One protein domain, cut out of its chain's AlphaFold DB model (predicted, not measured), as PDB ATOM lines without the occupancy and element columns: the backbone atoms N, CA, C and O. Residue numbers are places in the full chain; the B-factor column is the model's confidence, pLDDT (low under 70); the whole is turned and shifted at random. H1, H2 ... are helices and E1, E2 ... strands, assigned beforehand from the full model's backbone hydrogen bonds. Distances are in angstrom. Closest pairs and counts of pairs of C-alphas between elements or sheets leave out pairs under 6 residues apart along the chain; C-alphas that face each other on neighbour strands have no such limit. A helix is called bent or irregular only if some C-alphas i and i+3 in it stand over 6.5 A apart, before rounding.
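This is residues 12 to 124 of the 124 residues of an uncharacterized protein of Sphingomonas aerolata (UniProt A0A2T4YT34). This is a sandwich of two antiparallel sheets, one of five strands and one of three, only partly face to face. The short helix H1 sits between the sheets along one side, by E6 of the small sheet and E1 and E8 of the large one, while H2 sits beside E2 at one end. The printed part has 113 residues, with two named helices and eight named strands in the order H1 E1 E2 H2 E3 E4 E5 E6 E7 E8; the sheets run E1 E8 E7 E4 E3 and E2 E5 E6, and the class is mixed. The whole is compact, with a radius of gyration of the C-alphas of 14.0 A and spans of 42 by 34 by 25 A.

Begin at residue 12: H1 takes residues 12 to 19, E1 33 to 37, E2 53 to 58, H2 64 to 71, E3 74 to 77, E4 80 to 86, E5 89 to 95, E6 98 to 104, E7 109 to 115 and E8 118 to 123. H1 is on both sheets: over E6 at a height of 7.8 A, where the closest C-alphas are those of Leu 15 and Gly 102, 5.3 A apart, and over E8 and, only just, E1, with 3 of its C-alphas, at 8.6 A. H1 and H2 are on one face of the sheet E2 E5 E6, two layers, though H2 only just stands at the sheet's level, with a height of 4.0 A; its closest C-alphas to E2 are Ala 70 and Val 56, 5.2 A apart. The parts of the sheets that face each other are 10.1 A centre to centre, their planes 4 degrees apart. Within hydrogen-bond range look at N 34 and O 121 for E1 and E8, 2.8 A; N 113 and O 120 for the hairpin E7 and E8, 2.8 A; N 83 and O 112 for E4 and E7, 2.8 A; N 75 and O 82 for the hairpin E3 and E4, 2.8 A; N 55 and O 92 for E2 and E5, 2.9 A; and N 91 and O 102 for the hairpin E5 and E6, 2.8 A. In H2 every O i to N i+4 pair is within range, in H1 2 of 4.

Find C-alpha 12 at (136.535, 155.492, 100.922), where H1 begins; it is only just irregular, with C-alphas 14 and 17 6.7 A apart. E6 is 20.0 A long, E4 19.7 A, E5 19.5 A and E7 19.2 A. E8 ends at C-alpha 123, (133.971, 154.600, 106.392).

The printed part has no cut; the links H1 to E1 and E1 to E2 are long. The C-alphas farthest apart are those of His 44 and Thr 63, 42.0 A. The pLDDT is under 70 at residues 25 to 30, 39 to 51 and 96 to 97.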
ATOM      1  N   CYS A  12     136.837 156.568 101.864       93.50
ATOM      2  CA  CYS A  12     136.535 155.492 100.922       93.50
ATOM      3  C   CYS A  12     135.937 156.004  99.609       93.50
ATOM      4  O   CYS A  12     136.236 155.443  98.552       93.50
ATOM      5  N   GLU A  13     135.163 157.091  99.643       91.56
ATOM      6  CA  GLU A  13     134.651 157.747  98.438       91.56
ATOM      7  C   GLU A  13     135.791 158.295  97.566       91.56
ATOM      8  O   GLU A  13     135.781 158.124  96.346       91.56
ATOM      9  N   ARG A  14     136.832 158.870  98.186       92.75
ATOM     10  CA  ARG A  14     138.035 159.361  97.488       92.75
ATOM     11  C   ARG A  14     138.935 158.229  96.985       92.75
ATOM     12  O   ARG A  14     139.589 158.379  95.948       92.75
ATOM     13  N   LEU A  15     138.986 157.101  97.693       91.25
ATOM     14  CA  LEU A  15     139.751 155.920  97.279       91.25
ATOM     15  C   LEU A  15     139.070 155.169  96.124       91.25
ATOM     16  O   LEU A  15     139.748 154.631  95.245       91.25
ATOM     17  N   ALA A  16     137.737 155.161  96.097       91.31
ATOM     18  CA  ALA A  16     136.936 154.411  95.140       91.31
ATOM     19  C   ALA A  16     137.333 154.607  93.664       91.31
ATOM     20  O   ALA A  16     137.601 153.595  93.009       91.31
ATOM     21  N   PRO A  17     137.440 155.833  93.112       89.12
ATOM     22  CA  PRO A  17     137.812 156.017  91.708       89.12
ATOM     23  C   PRO A  17     139.232 155.524  91.397       89.12
ATOM     24  O   PRO A  17     139.477 155.042  90.295       89.12
ATOM     25  N   LYS A  18     140.159 155.571  92.366       89.19
ATOM     26  CA  LYS A  18     141.552 155.123  92.179       89.19
ATOM     27  C   LYS A  18     141.662 153.602  92.047       89.19
ATOM     28  O   LYS A  18     142.537 153.103  91.351       89.19
ATOM     29  N   LEU A  19     140.756 152.869  92.696       86.38
ATOM     30  CA  LEU A  19     140.680 151.404  92.668       86.38
ATOM     31  C   LEU A  19     139.528 150.868  91.801       86.38
ATOM     32  O   LEU A  19     139.266 149.667  91.820       86.38
ATOM     33  N   ASN A  20     138.834 151.729  91.047       87.75
ATOM     34  CA  ASN A  20     137.622 151.380  90.290       87.75
ATOM     35  C   ASN A  20     136.545 150.680  91.150       87.75
ATOM     36  O   ASN A  20     135.860 149.752  90.707       87.75
ATOM     37  N   MET A  21     136.402 151.110  92.404       88.50
ATOM     38  CA  MET A  21     135.406 150.573  93.324       88.50
ATOM     39  C   MET A  21     134.022 151.116  92.999       88.50
ATOM     40  O   MET A  21     133.846 152.271  92.620       88.50
ATOM     41  N   LYS A  22     133.018 150.269  93.204       89.69
ATOM     42  CA  LYS A  22     131.607 150.631  93.102       89.69
ATOM     43  C   LYS A  22     130.994 150.633  94.490       89.69
ATOM     44  O   LYS A  22     131.317 149.775  95.310       89.69
ATOM     45  N   GLN A  23     130.086 151.566  94.738       89.25
ATOM     46  CA  GLN A  23     129.316 151.586  95.975       89.25
ATOM     47  C   GLN A  23     128.481 150.298  96.076       89.25
ATOM     48  O   GLN A  23     127.832 149.885  95.111       89.25
ATOM     49  N   ALA A  24     128.527 149.626  97.228       81.88
ATOM     50  CA  ALA A  24     127.949 148.294  97.427       81.88
ATOM     51  C   ALA A  24     126.406 148.288  97.463       81.88
ATOM     52  O   ALA A  24     125.784 147.218  97.501       81.88
ATOM     53  N   GLY A  25     125.778 149.465  97.439       68.19
ATOM     54  CA  GLY A  25     124.354 149.650  97.189       68.19
ATOM     55  C   GLY A  25     123.841 151.003  97.681       68.19
ATOM     56  O   GLY A  25     124.473 151.665  98.491       68.19
ATOM     57  N   SER A  26     122.645 151.372  97.230       58.53
ATOM     58  CA  SER A  26     121.939 152.610  97.597       58.53
ATOM     59  C   SER A  26     121.159 152.523  98.917       58.53
ATOM     60  O   SER A  26     120.494 153.476  99.315       58.53
ATOM     61  N   LYS A  27     121.208 151.378  99.614       64.06
ATOM     62  CA  LYS A  27     120.586 151.230 100.939       64.06
ATOM     63  C   LYS A  27     121.444 151.943 101.994       64.06
ATOM     64  O   LYS A  27     122.657 151.759 101.954       64.06
ATOM     65  N   PRO A  28     120.850 152.625 102.995       59.81
ATOM     66  CA  PRO A  28     121.596 153.410 103.987       59.81
ATOM     67  C   PRO A  28     122.721 152.622 104.671       59.81
ATOM     68  O   PRO A  28     123.847 153.090 104.758       59.81
ATOM     69  N   ALA A  29     122.454 151.367 105.045       60.94
ATOM     70  CA  ALA A  29     123.419 150.484 105.707       60.94
ATOM     71  C   ALA A  29     124.612 150.040 104.831       60.94
ATOM     72  O   ALA A  29     125.519 149.379 105.326       60.94
ATOM     73  N   ARG A  30     124.591 150.323 103.523       65.94
ATOM     74  CA  ARG A  30     125.676 150.016 102.572       65.94
ATOM     75  C   ARG A  30     126.142 151.245 101.792       65.94
ATOM     76  O   ARG A  30     126.997 151.107 100.923       65.94
ATOM     77  N   ALA A  31     125.595 152.421 102.105       70.75
ATOM     78  CA  ALA A  31     125.964 153.671 101.459       70.75
ATOM     79  C   ALA A  31     127.412 154.068 101.787       70.75
ATOM     80  O   ALA A  31     128.053 154.726 100.981       70.75
ATOM     81  N   THR A  32     127.949 153.604 102.916       82.56
ATOM     82  CA  THR A  32     129.344 153.825 103.317       82.56
ATOM     83  C   THR A  32     130.274 152.682 102.916       82.56
ATOM     84  O   THR A  32     131.388 152.620 103.413       82.56
ATOM     85  N   GLU A  33     129.847 151.736 102.068       90.06
ATOM     86  CA  GLU A  33     130.697 150.630 101.614       90.06
ATOM     87  C   GLU A  33     130.970 150.732 100.112       90.06
ATOM     88  O   GLU A  33     130.054 150.762  99.287       90.06
ATOM     89  N   TRP A  34     132.247 150.677  99.752       92.31
ATOM     90  CA  TRP A  34     132.732 150.579  98.382       92.31
ATOM     91  C   TRP A  34     133.414 149.233  98.183       92.31
ATOM     92  O   TRP A  34     134.066 148.704  99.083       92.31
ATOM     93  N   ARG A  35     133.270 148.655  96.989       91.69
ATOM     94  CA  ARG A  35     133.827 147.343  96.659       91.69
ATOM     95  C   ARG A  35     134.368 147.281  95.238       91.69
ATOM     96  O   ARG A  35     133.724 147.739  94.298       91.69
ATOM     97  N   VAL A  36     135.492 146.590  95.070       89.12
ATOM     98  CA  VAL A  36     135.972 146.105  93.770       89.12
ATOM     99  C   VAL A  36     136.325 144.624  93.866       89.12
ATOM    100  O   VAL A  36     136.832 144.159  94.884       89.12
ATOM    101  N   ASN A  37     136.029 143.860  92.814       85.88
ATOM    102  CA  ASN A  37     136.514 142.489  92.686       85.88
ATOM    103  C   ASN A  37     137.891 142.524  92.014       85.88
ATOM    104  O   ASN A  37     138.032 143.105  90.940       85.88
ATOM    105  N   THR A  38     138.892 141.889  92.617       73.56
ATOM    106  CA  THR A  38     140.267 141.868  92.110       73.56
ATOM    107  C   THR A  38     140.397 141.072  90.810       73.56
ATOM    108  O   THR A  38     141.329 141.313  90.050       73.56
ATOM    109  N   MET A  39     139.432 140.199  90.493       63.81
ATOM    110  CA  MET A  39     139.308 139.555  89.176       63.81
ATOM    111  C   MET A  39     138.770 140.504  88.090       63.81
ATOM    112  O   MET A  39     138.984 140.269  86.907       63.81
ATOM    113  N   GLY A  40     138.075 141.578  88.480       55.22
ATOM    114  CA  GLY A  40     137.563 142.616  87.580       55.22
ATOM    115  C   GLY A  40     138.582 143.711  87.250       55.22
ATOM    116  O   GLY A  40     138.298 144.556  86.410       55.22
ATOM    117  N   LEU A  41     139.771 143.681  87.864       58.16
ATOM    118  CA  LEU A  41     140.879 144.616  87.607       58.16
ATOM    119  C   LEU A  41     141.665 144.293  86.310       58.16
ATOM    120  O   LEU A  41     142.805 144.718  86.155       58.16
ATOM    121  N   GLY A  42     141.047 143.578  85.360       46.81
ATOM    122  CA  GLY A  42     141.563 143.348  84.006       46.81
ATOM    123  C   GLY A  42     142.211 141.974  83.797       46.81
ATOM    124  O   GLY A  42     143.318 141.694  84.250       46.81
ATOM    125  N   SER A  43     141.543 141.135  83.007       43.09
ATOM    126  CA  SER A  43     141.957 139.797  82.558       43.09
ATOM    127  C   SER A  43     143.079 139.783  81.505       43.09
ATOM    128  O   SER A  43     143.382 138.725  80.962       43.09
ATOM    129  N   HIS A  44     143.725 140.917  81.221       46.16
ATOM    130  CA  HIS A  44     144.826 140.980  80.252       46.16
ATOM    131  C   HIS A  44     146.233 140.902  80.860       46.16
ATOM    132  O   HIS A  44     147.196 140.904  80.101       46.16
ATOM    133  N   LEU A  45     146.390 140.778  82.187       42.69
ATOM    134  CA  LEU A  45     147.731 140.743  82.800       42.69
ATOM    135  C   LEU A  45     147.975 139.674  83.885       42.69
ATOM    136  O   LEU A  45     149.110 139.544  84.356       42.69
ATOM    137  N   PHE A  46     146.989 138.876  84.313       48.69
ATOM    138  CA  PHE A  46     147.097 138.195  85.616       48.69
ATOM    139  C   PHE A  46     146.669 136.719  85.639       48.69
ATOM    140  O   PHE A  46     145.651 136.365  86.219       48.69
ATOM    141  N   GLY A  47     147.512 135.840  85.085       35.75
ATOM    142  CA  GLY A  47     147.600 134.444  85.528       35.75
ATOM    143  C   GLY A  47     148.500 134.335  86.767       35.75
ATOM    144  O   GLY A  47     149.627 134.830  86.746       35.75
ATOM    145  N   GLY A  48     147.992 133.727  87.841       36.78
ATOM    146  CA  GLY A  48     148.725 133.455  89.085       36.78
ATOM    147  C   GLY A  48     148.458 134.478  90.194       36.78
ATOM    148  O   GLY A  48     148.824 135.641  90.058       36.78
ATOM    149  N   SER A  49     147.793 134.020  91.265       44.97
ATOM    150  CA  SER A  49     147.663 134.632  92.605       44.97
ATOM    151  C   SER A  49     148.005 136.127  92.700       44.97
ATOM    152  O   SER A  49     149.147 136.504  92.954       44.97
ATOM    153  N   SER A  50     146.996 136.981  92.519       52.66
ATOM    154  CA  SER A  50     147.082 138.432  92.688       52.66
ATOM    155  C   SER A  50     147.529 138.790  94.109       52.66
ATOM    156  O   SER A  50     146.726 138.774  95.040       52.66
ATOM    157  N   MET A  51     148.811 139.106  94.284       68.44
ATOM    158  CA  MET A  51     149.354 139.630  95.535       68.44
ATOM    159  C   MET A  51     148.813 141.053  95.727       68.44
ATOM    160  O   MET A  51     149.308 142.000  95.121       68.44
ATOM    161  N   VAL A  52     147.724 141.185  96.486       80.31
ATOM    162  CA  VAL A  52     147.233 142.480  96.967       80.31
ATOM    163  C   VAL A  52     147.882 142.728  98.317       80.31
ATOM    164  O   VAL A  52     147.758 141.894  99.216       80.31
ATOM    165  N   SER A  53     148.568 143.854  98.459       84.81
ATOM    166  CA  SER A  53     149.151 144.274  99.729       84.81
ATOM    167  C   SER A  53     148.606 145.633 100.141       84.81
ATOM    168  O   SER A  53     148.208 146.459  99.315       84.81
ATOM    169  N   PHE A  54     148.574 145.839 101.451       90.44
ATOM    170  CA  PHE A  54     148.162 147.085 102.069       90.44
ATOM    171  C   PHE A  54     149.319 147.592 102.910       90.44
ATOM    172  O   PHE A  54     149.940 146.825 103.649       90.44
ATOM    173  N   MET A  55     149.592 148.880 102.806       89.94
ATOM    174  CA  MET A  55     150.579 149.557 103.627       89.94
ATOM    175  C   MET A  55     149.961 150.835 104.160       89.94
ATOM    176  O   MET A  55     149.445 151.634 103.389       89.94
ATOM    177  N   VAL A  56     150.027 151.030 105.471       92.50
ATOM    178  CA  VAL A  56     149.559 152.253 106.119       92.50
ATOM    179  C   VAL A  56     150.772 153.000 106.640       92.50
ATOM    180  O   VAL A  56     151.659 152.403 107.253       92.50
ATOM    181  N   ARG A  57     150.826 154.302 106.377       91.19
ATOM    182  CA  ARG A  57     151.861 155.203 106.886       91.19
ATOM    183  C   ARG A  57     151.207 156.416 107.536       91.19
ATOM    184  O   ARG A  57     150.169 156.858 107.050       91.19
ATOM    185  N   PRO A  58     151.782 156.976 108.609       90.81
ATOM    186  CA  PRO A  58     151.315 158.259 109.113       90.81
ATOM    187  C   PRO A  58     151.581 159.342 108.055       90.81
ATOM    188  O   PRO A  58     152.664 159.384 107.476       90.81
ATOM    189  N   SER A  59     150.597 160.204 107.790       86.44
ATOM    190  CA  SER A  59     150.751 161.363 106.890       86.44
ATOM    191  C   SER A  59     150.878 162.691 107.649       86.44
ATOM    192  O   SER A  59     151.151 163.727 107.047       86.44
ATOM    193  N   GLY A  60     150.698 162.655 108.975       76.69
ATOM    194  CA  GLY A  60     150.876 163.782 109.889       76.69
ATOM    195  C   GLY A  60     152.160 163.675 110.714       76.69
ATOM    196  O   GLY A  60     153.266 163.645 110.176       76.69
ATOM    197  N   GLU A  61     152.016 163.637 112.040       73.75
ATOM    198  CA  GLU A  61     153.144 163.553 112.972       73.75
ATOM    199  C   GLU A  61     154.033 162.329 112.718       73.75
ATOM    200  O   GLU A  61     153.595 161.181 112.775       73.75
ATOM    201  N   GLN A  62     155.324 162.583 112.504       79.31
ATOM    202  CA  GLN A  62     156.334 161.554 112.257       79.31
ATOM    203  C   GLN A  62     156.960 161.058 113.567       79.31
ATOM    204  O   GLN A  62     158.173 161.112 113.758       79.31
ATOM    205  N   THR A  63     156.120 160.602 114.499       86.81
ATOM    206  CA  THR A  63     156.560 160.027 115.778       86.81
ATOM    207  C   THR A  63     156.607 158.504 115.707       86.81
ATOM    208  O   THR A  63     155.817 157.884 114.993       86.81
ATOM    209  N   GLN A  64     157.482 157.870 116.495       85.62
ATOM    210  CA  GLN A  64     157.547 156.403 116.574       85.62
ATOM    211  C   GLN A  64     156.185 155.790 116.932       85.62
ATOM    212  O   GLN A  64     155.793 154.784 116.352       85.62
ATOM    213  N   ALA A  65     155.421 156.432 117.821       86.06
ATOM    214  CA  ALA A  65     154.084 155.978 118.193       86.06
ATOM    215  C   ALA A  65     153.100 155.994 117.006       86.06
ATOM    216  O   ALA A  65     152.313 155.059 116.849       86.06
ATOM    217  N   ALA A  66     153.158 157.017 116.145       83.75
ATOM    218  CA  ALA A  66     152.343 157.084 114.931       83.75
ATOM    219  C   ALA A  66     152.745 156.002 113.913       83.75
ATOM    220  O   ALA A  66     151.879 155.360 113.315       83.75
ATOM    221  N   TYR A  67     154.046 155.737 113.772       84.44
ATOM    222  CA  TYR A  67     154.565 154.632 112.960       84.44
ATOM    223  C   TYR A  67     154.138 153.257 113.499       84.44
ATOM    224  O   TYR A  67     153.664 152.411 112.738       84.44
ATOM    225  N   ASP A  68     154.234 153.029 114.808       86.94
ATOM    226  CA  ASP A  68     153.815 151.778 115.452       86.94
ATOM    227  C   ASP A  68     152.306 151.545 115.301       86.94
ATOM    228  O   ASP A  68     151.859 150.418 115.087       86.94
ATOM    229  N   LYS A  69     151.507 152.614 115.383       85.62
ATOM    230  CA  LYS A  69     150.062 152.556 115.146       85.62
ATOM    231  C   LYS A  69     149.753 152.198 113.690       85.62
ATOM    232  O   LYS A  69     148.967 151.287 113.446       85.62
ATOM    233  N   ALA A  70     150.408 152.855 112.734       84.38
ATOM    234  CA  ALA A  70     150.221 152.598 111.307       84.38
ATOM    235  C   ALA A  70     150.653 151.174 110.904       84.38
ATOM    236  O   ALA A  70     149.944 150.495 110.168       84.38
ATOM    237  N   THR A  71     151.766 150.665 111.436       83.38
ATOM    238  CA  THR A  71     152.229 149.294 111.145       83.38
ATOM    239  C   THR A  71     151.310 148.217 111.725       83.38
ATOM    240  O   THR A  71     151.169 147.148 111.133       83.38
ATOM    241  N   LYS A  72     150.634 148.502 112.845       89.81
ATOM    242  CA  LYS A  72     149.631 147.619 113.465       89.81
ATOM    243  C   LYS A  72     148.215 147.811 112.915       89.81
ATOM    244  O   LYS A  72     147.318 147.067 113.307       89.81
ATOM    245  N   ALA A  73     148.008 148.769 112.011       90.88
ATOM    246  CA  ALA A  73     146.701 149.067 111.430       90.88
ATOM    247  C   ALA A  73     146.122 147.873 110.659       90.88
ATOM    248  O   ALA A  73     144.906 147.694 110.625       90.88
ATOM    249  N   CYS A  74     146.982 147.050 110.054       92.12
ATOM    250  CA  CYS A  74     146.586 145.896 109.258       92.12
ATOM    251  C   CYS A  74     146.785 144.574 110.009       92.12
ATOM    252  O   CYS A  74     147.879 144.252 110.466       92.12
ATOM    253  N   SER A  75     145.732 143.761 110.056       90.31
ATOM    254  CA  SER A  75     145.748 142.389 110.550       90.31
ATOM    255  C   SER A  75     145.540 141.415 109.395       90.31
ATOM    256  O   SER A  75     144.618 141.566 108.593       90.31
ATOM    257  N   GLN A  76     146.400 140.403 109.309       86.81
ATOM    258  CA  GLN A  76     146.280 139.319 108.337       86.81
ATOM    259  C   GLN A  76     145.693 138.086 109.022       86.81
ATOM    260  O   GLN A  76     146.107 137.706 110.116       86.81
ATOM    261  N   SER A  77     144.731 137.443 108.370       85.00
ATOM    262  CA  SER A  77     144.069 136.234 108.857       85.00
ATOM    263  C   SER A  77     143.822 135.254 107.703       85.00
ATOM    264  O   SER A  77     143.876 135.650 106.538       85.00
ATOM    265  N   PRO A  78     143.433 133.996 107.980       81.19
ATOM    266  CA  PRO A  78     143.028 133.058 106.928       81.19
ATOM    267  C   PRO A  78     141.836 133.539 106.082       81.19
ATOM    268  O   PRO A  78     141.601 133.023 104.993       81.19
ATOM    269  N   LYS A  79     141.051 134.509 106.577       80.19
ATOM    270  CA  LYS A  79     139.906 135.090 105.856       80.19
ATOM    271  C   LYS A  79     140.311 136.231 104.913       80.19
ATOM    272  O   LYS A  79     139.491 136.621 104.077       80.19
ATOM    273  N   GLY A  80     141.549 136.718 105.030       85.19
ATOM    274  CA  GLY A  80     142.099 137.833 104.271       85.19
ATOM    275  C   GLY A  80     142.764 138.887 105.161       85.19
ATOM    276  O   GLY A  80     143.194 138.583 106.276       85.19
ATOM    277  N   ILE A  81     142.853 140.120 104.667       89.88
ATOM    278  CA  ILE A  81     143.522 141.243 105.343       89.88
ATOM    279  C   ILE A  81     142.467 142.260 105.766       89.88
ATOM    280  O   ILE A  81     141.602 142.583 104.963       89.88
ATOM    281  N   LEU A  82     142.555 142.782 106.987       92.62
ATOM    282  CA  LEU A  82     141.740 143.894 107.475       92.62
ATOM    283  C   LEU A  82     142.656 145.008 107.973       92.62
ATOM    284  O   LEU A  82     143.405 144.801 108.923       92.62
ATOM    285  N   CYS A  83     142.571 146.181 107.362       94.38
ATOM    286  CA  CYS A  83     143.258 147.390 107.781       94.38
ATOM    287  C   CYS A  83     142.263 148.377 108.380       94.38
ATOM    288  O   CYS A  83     141.313 148.776 107.712       94.38
ATOM    289  N   ARG A  84     142.496 148.788 109.625       95.44
ATOM    290  CA  ARG A  84     141.772 149.883 110.272       95.44
ATOM    291  C   ARG A  84     142.577 151.158 110.130       95.44
ATOM    292  O   ARG A  84     143.656 151.283 110.703       95.44
ATOM    293  N   ILE A  85     142.068 152.068 109.318       94.06
ATOM    294  CA  ILE A  85     142.684 153.353 109.032       94.06
ATOM    295  C   ILE A  85     142.115 154.358 110.018       94.06
ATOM    296  O   ILE A  85     140.904 154.526 110.096       94.06
ATOM    297  N   GLU A  86     142.998 155.022 110.750       92.69
ATOM    298  CA  GLU A  86     142.661 156.143 111.620       92.69
ATOM    299  C   GLU A  86     143.555 157.308 111.206       92.69
ATOM    300  O   GLU A  86     144.782 157.223 111.321       92.69
ATOM    301  N   GLY A  87     142.952 158.362 110.658       88.12
ATOM    302  CA  GLY A  87     143.694 159.491 110.119       88.12
ATOM    303  C   GLY A  87     144.278 160.403 111.209       88.12
ATOM    304  O   GLY A  87     143.729 160.484 112.312       88.12
ATOM    305  N   PRO A  88     145.377 161.129 110.922       92.12
ATOM    306  CA  PRO A  88     145.970 161.329 109.597       92.12
ATOM    307  C   PRO A  88     146.896 160.183 109.146       92.12
ATOM    308  O   PRO A  88     147.939 159.928 109.757       92.12
ATOM    309  N   ALA A  89     146.541 159.510 108.048       93.06
ATOM    310  CA  ALA A  89     147.301 158.383 107.508       93.06
ATOM    311  C   ALA A  89     147.160 158.259 105.982       93.06
ATOM    312  O   ALA A  89     146.099 158.526 105.426       93.06
ATOM    313  N   GLU A  90     148.215 157.802 105.309       93.94
ATOM    314  CA  GLU A  90     148.186 157.353 103.915       93.94
ATOM    315  C   GLU A  90     148.028 155.827 103.898       93.94
ATOM    316  O   GLU A  90     148.850 155.093 104.455       93.94
ATOM    317  N   LEU A  91     146.987 155.336 103.231       94.31
ATOM    318  CA  LEU A  91     146.865 153.943 102.832       94.31
ATOM    319  C   LEU A  91     147.368 153.791 101.401       94.31
ATOM    320  O   LEU A  91     146.868 154.427 100.479       94.31
ATOM    321  N   THR A  92     148.280 152.857 101.202       92.69
ATOM    322  CA  THR A  92     148.714 152.390  99.895       92.69
ATOM    323  C   THR A  92     148.180 150.980  99.661       92.69
ATOM    324  O   THR A  92     148.423 150.072 100.457       92.69
ATOM    325  N   VAL A  93     147.459 150.795  98.557       90.62
ATOM    326  CA  VAL A  93     146.963 149.504  98.077       90.62
ATOM    327  C   VAL A  93     147.739 149.142  96.822       90.62
ATOM    328  O   VAL A  93     147.554 149.760  95.772       90.62
ATOM    329  N   GLN A  94     148.605 148.139  96.922       86.88
ATOM    330  CA  GLN A  94     149.325 147.623  95.764       86.88
ATOM    331  C   GLN A  94     148.606 146.403  95.215       86.88
ATOM    332  O   GLN A  94     148.203 145.492  95.938       86.88
ATOM    333  N   THR A  95     148.461 146.394  93.900       78.75
ATOM    334  CA  THR A  95     147.935 145.277  93.127       78.75
ATOM    335  C   THR A  95     148.902 144.990  91.988       78.75
ATOM    336  O   THR A  95     149.761 145.807  91.656       78.75
ATOM    337  N   LYS A  96     148.736 143.855  91.310       69.62
ATOM    338  CA  LYS A  96     149.580 143.539  90.152       69.62
ATOM    339  C   LYS A  96     149.375 144.534  88.986       69.62
ATOM    340  O   LYS A  96     150.260 144.664  88.149       69.62
ATOM    341  N   GLY A  97     148.242 145.251  88.951       68.62
ATOM    342  CA  GLY A  97     147.906 146.281  87.955       68.62
ATOM    343  C   GLY A  97     148.378 147.696  88.296       68.62
ATOM    344  O   GLY A  97     148.160 148.602  87.499       68.62
ATOM    345  N   GLY A  98     149.007 147.890  89.458       75.62
ATOM    346  CA  GLY A  98     149.486 149.190  89.915       75.62
ATOM    347  C   GLY A  98     149.133 149.477  91.370       75.62
ATOM    348  O   GLY A  98     148.618 148.623  92.099       75.62
ATOM    349  N   GLU A  99     149.424 150.703  91.778       86.38
ATOM    350  CA  GLU A  99     149.244 151.197  93.137       86.38
ATOM    351  C   GLU A  99     148.145 152.262  93.184       86.38
ATOM    352  O   GLU A  99     148.071 153.135  92.318       86.38
ATOM    353  N   ALA A 100     147.313 152.212  94.221       89.19
ATOM    354  CA  ALA A 100     146.388 153.279  94.566       89.19
ATOM    355  C   ALA A 100     146.673 153.770  95.982       89.19
ATOM    356  O   ALA A 100     146.859 152.973  96.901       89.19
ATOM    357  N   LYS A 101     146.655 155.089  96.160       92.88
ATOM    358  CA  LYS A 101     146.877 155.736  97.454       92.88
ATOM    359  C   LYS A 101     145.630 156.462  97.922       92.88
ATOM    360  O   LYS A 101     145.001 157.159  97.126       92.88
ATOM    361  N   GLY A 102     145.281 156.337  99.190       92.06
ATOM    362  CA  GLY A 102     144.214 157.091  99.835       92.06
ATOM    363  C   GLY A 102     144.752 157.825 101.049       92.06
ATOM    364  O   GLY A 102     145.412 157.215 101.882       92.06
ATOM    365  N   ASP A 103     144.418 159.103 101.170       93.88
ATOM    366  CA  ASP A 103     144.770 159.927 102.322       93.88
ATOM    367  C   ASP A 103     143.553 160.058 103.238       93.88
ATOM    368  O   ASP A 103     142.521 160.605 102.829       93.88
ATOM    369  N   ALA A 104     143.663 159.530 104.455       92.62
ATOM    370  CA  ALA A 104     142.721 159.757 105.543       92.62
ATOM    371  C   ALA A 104     143.146 161.018 106.299       92.62
ATOM    372  O   ALA A 104     144.273 161.109 106.789       92.62
ATOM    373  N   ALA A 105     142.249 161.991 106.383       92.12
ATOM    374  CA  ALA A 105     142.414 163.218 107.140       92.12
ATOM    375  C   ALA A 105     142.239 162.970 108.646       92.12
ATOM    376  O   ALA A 105     141.710 161.948 109.081       92.12
ATOM    377  N   ALA A 106     142.680 163.926 109.465       90.31
ATOM    378  CA  ALA A 106     142.493 163.856 110.911       90.31
ATOM    379  C   ALA A 106     141.002 163.717 111.272       90.31
ATOM    380  O   ALA A 106     140.170 164.492 110.805       90.31
ATOM    381  N   GLY A 107     140.682 162.729 112.110       89.69
ATOM    382  CA  GLY A 107     139.308 162.424 112.518       89.69
ATOM    383  C   GLY A 107     138.545 161.485 111.576       89.69
ATOM    384  O   GLY A 107     137.482 161.011 111.961       89.69
ATOM    385  N   GLU A 108     139.074 161.161 110.392       91.12
ATOM    386  CA  GLU A 108     138.495 160.114 109.542       91.12
ATOM    387  C   GLU A 108     138.919 158.723 110.025       91.12
ATOM    388  O   GLU A 108     140.069 158.500 110.418       91.12
ATOM    389  N   SER A 109     137.983 157.776 109.968       92.75
ATOM    390  CA  SER A 109     138.231 156.365 110.246       92.75
ATOM    391  C   SER A 109     137.602 155.495 109.164       92.75
ATOM    392  O   SER A 109     136.512 155.787 108.678       92.75
ATOM    393  N   ALA A 110     138.288 154.424 108.773       94.44
ATOM    394  CA  ALA A 110     137.783 153.497 107.770       94.44
ATOM    395  C   ALA A 110     138.330 152.080 107.964       94.44
ATOM    396  O   ALA A 110     139.442 151.880 108.450       94.44
ATOM    397  N   GLU A 111     137.575 151.082 107.522       94.94
ATOM    398  CA  GLU A 111     138.035 149.703 107.395       94.94
ATOM    399  C   GLU A 111     138.255 149.362 105.923       94.94
ATOM    400  O   GLU A 111     137.341 149.464 105.103       94.94
ATOM    401  N   VAL A 112     139.461 148.907 105.590       94.06
ATOM    402  CA  VAL A 112     139.786 148.365 104.271       94.06
ATOM    403  C   VAL A 112     140.078 146.882 104.405       94.06
ATOM    404  O   VAL A 112     141.011 146.480 105.094       94.06
ATOM    405  N   GLU A 113     139.271 146.053 103.754       93.12
ATOM    406  CA  GLU A 113     139.351 144.600 103.850       93.12
ATOM    407  C   GLU A 113     139.641 143.990 102.478       93.12
ATOM    408  O   GLU A 113     138.928 144.244 101.509       93.12
ATOM    409  N   LEU A 114     140.641 143.116 102.393       90.19
ATOM    410  CA  LEU A 114     140.710 142.114 101.339       90.19
ATOM    411  C   LEU A 114     140.042 140.852 101.850       90.19
ATOM    412  O   LEU A 114     140.595 140.170 102.707       90.19
ATOM    413  N   ARG A 115     138.895 140.499 101.275       87.44
ATOM    414  CA  ARG A 115     138.181 139.267 101.607       87.44
ATOM    415  C   ARG A 115     137.971 138.433 100.359       87.44
ATOM    416  O   ARG A 115     137.303 138.860  99.416       87.44
ATOM    417  N   LYS A 116     138.492 137.203 100.373       83.56
ATOM    418  CA  LYS A 116     138.546 136.314  99.199       83.56
ATOM    419  C   LYS A 116     139.281 136.987  98.027       83.56
ATOM    420  O   LYS A 116     140.500 136.971  97.984       83.56
ATOM    421  N   ALA A 117     138.533 137.589  97.106       82.56
ATOM    422  CA  ALA A 117     139.025 138.272  95.913       82.56
ATOM    423  C   ALA A 117     138.341 139.638  95.735       82.56
ATOM    424  O   ALA A 117     138.143 140.108  94.622       82.56
ATOM    425  N   ALA A 118     137.894 140.260  96.822       88.00
ATOM    426  CA  ALA A 118     137.302 141.586  96.786       88.00
ATOM    427  C   ALA A 118     138.011 142.495  97.780       88.00
ATOM    428  O   ALA A 118     138.279 142.079  98.906       88.00
ATOM    429  N   ILE A 119     138.275 143.726  97.350       90.62
ATOM    430  CA  ILE A 119     138.673 144.815  98.236       90.62
ATOM    431  C   ILE A 119     137.393 145.551  98.615       90.62
ATOM    432  O   ILE A 119     136.606 145.927  97.741       90.62
ATOM    433  N   LEU A 120     137.176 145.711  99.911       93.31
ATOM    434  CA  LEU A 120     136.092 146.468 100.507       93.31
ATOM    435  C   LEU A 120     136.705 147.665 101.227       93.31
ATOM    436  O   LEU A 120     137.740 147.519 101.865       93.31
ATOM    437  N   CYS A 121     136.067 148.822 101.133       94.06
ATOM    438  CA  CYS A 121     136.389 149.996 101.936       94.06
ATOM    439  C   CYS A 121     135.096 150.461 102.590       94.06
ATOM    440  O   CYS A 121     134.085 150.591 101.895       94.06
ATOM    441  N   ARG A 122     135.118 150.676 103.903       93.75
ATOM    442  CA  ARG A 122     133.986 151.202 104.653       93.75
ATOM    443  C   ARG A 122     134.413 152.350 105.554       93.75
ATOM    444  O   ARG A 122     135.281 152.139 106.389       93.75
ATOM    445  N   ASP A 123     133.779 153.509 105.426       90.69
ATOM    446  CA  ASP A 123     133.971 154.600 106.392       90.69
ATOM    447  C   ASP A 123     133.235 154.285 107.708       90.69
ATOM    448  O   ASP A 123     132.143 153.696 107.681       90.69
ATOM    449  N   LEU A 124     133.847 154.648 108.840       86.94
ATOM    450  CA  LEU A 124     133.351 154.425 110.205       86.94
ATOM    451  C   LEU A 124     132.879 155.717 110.877       86.94
ATOM    452  O   LEU A 124     133.514 156.770 110.647       86.94
TER     453      LEU A 124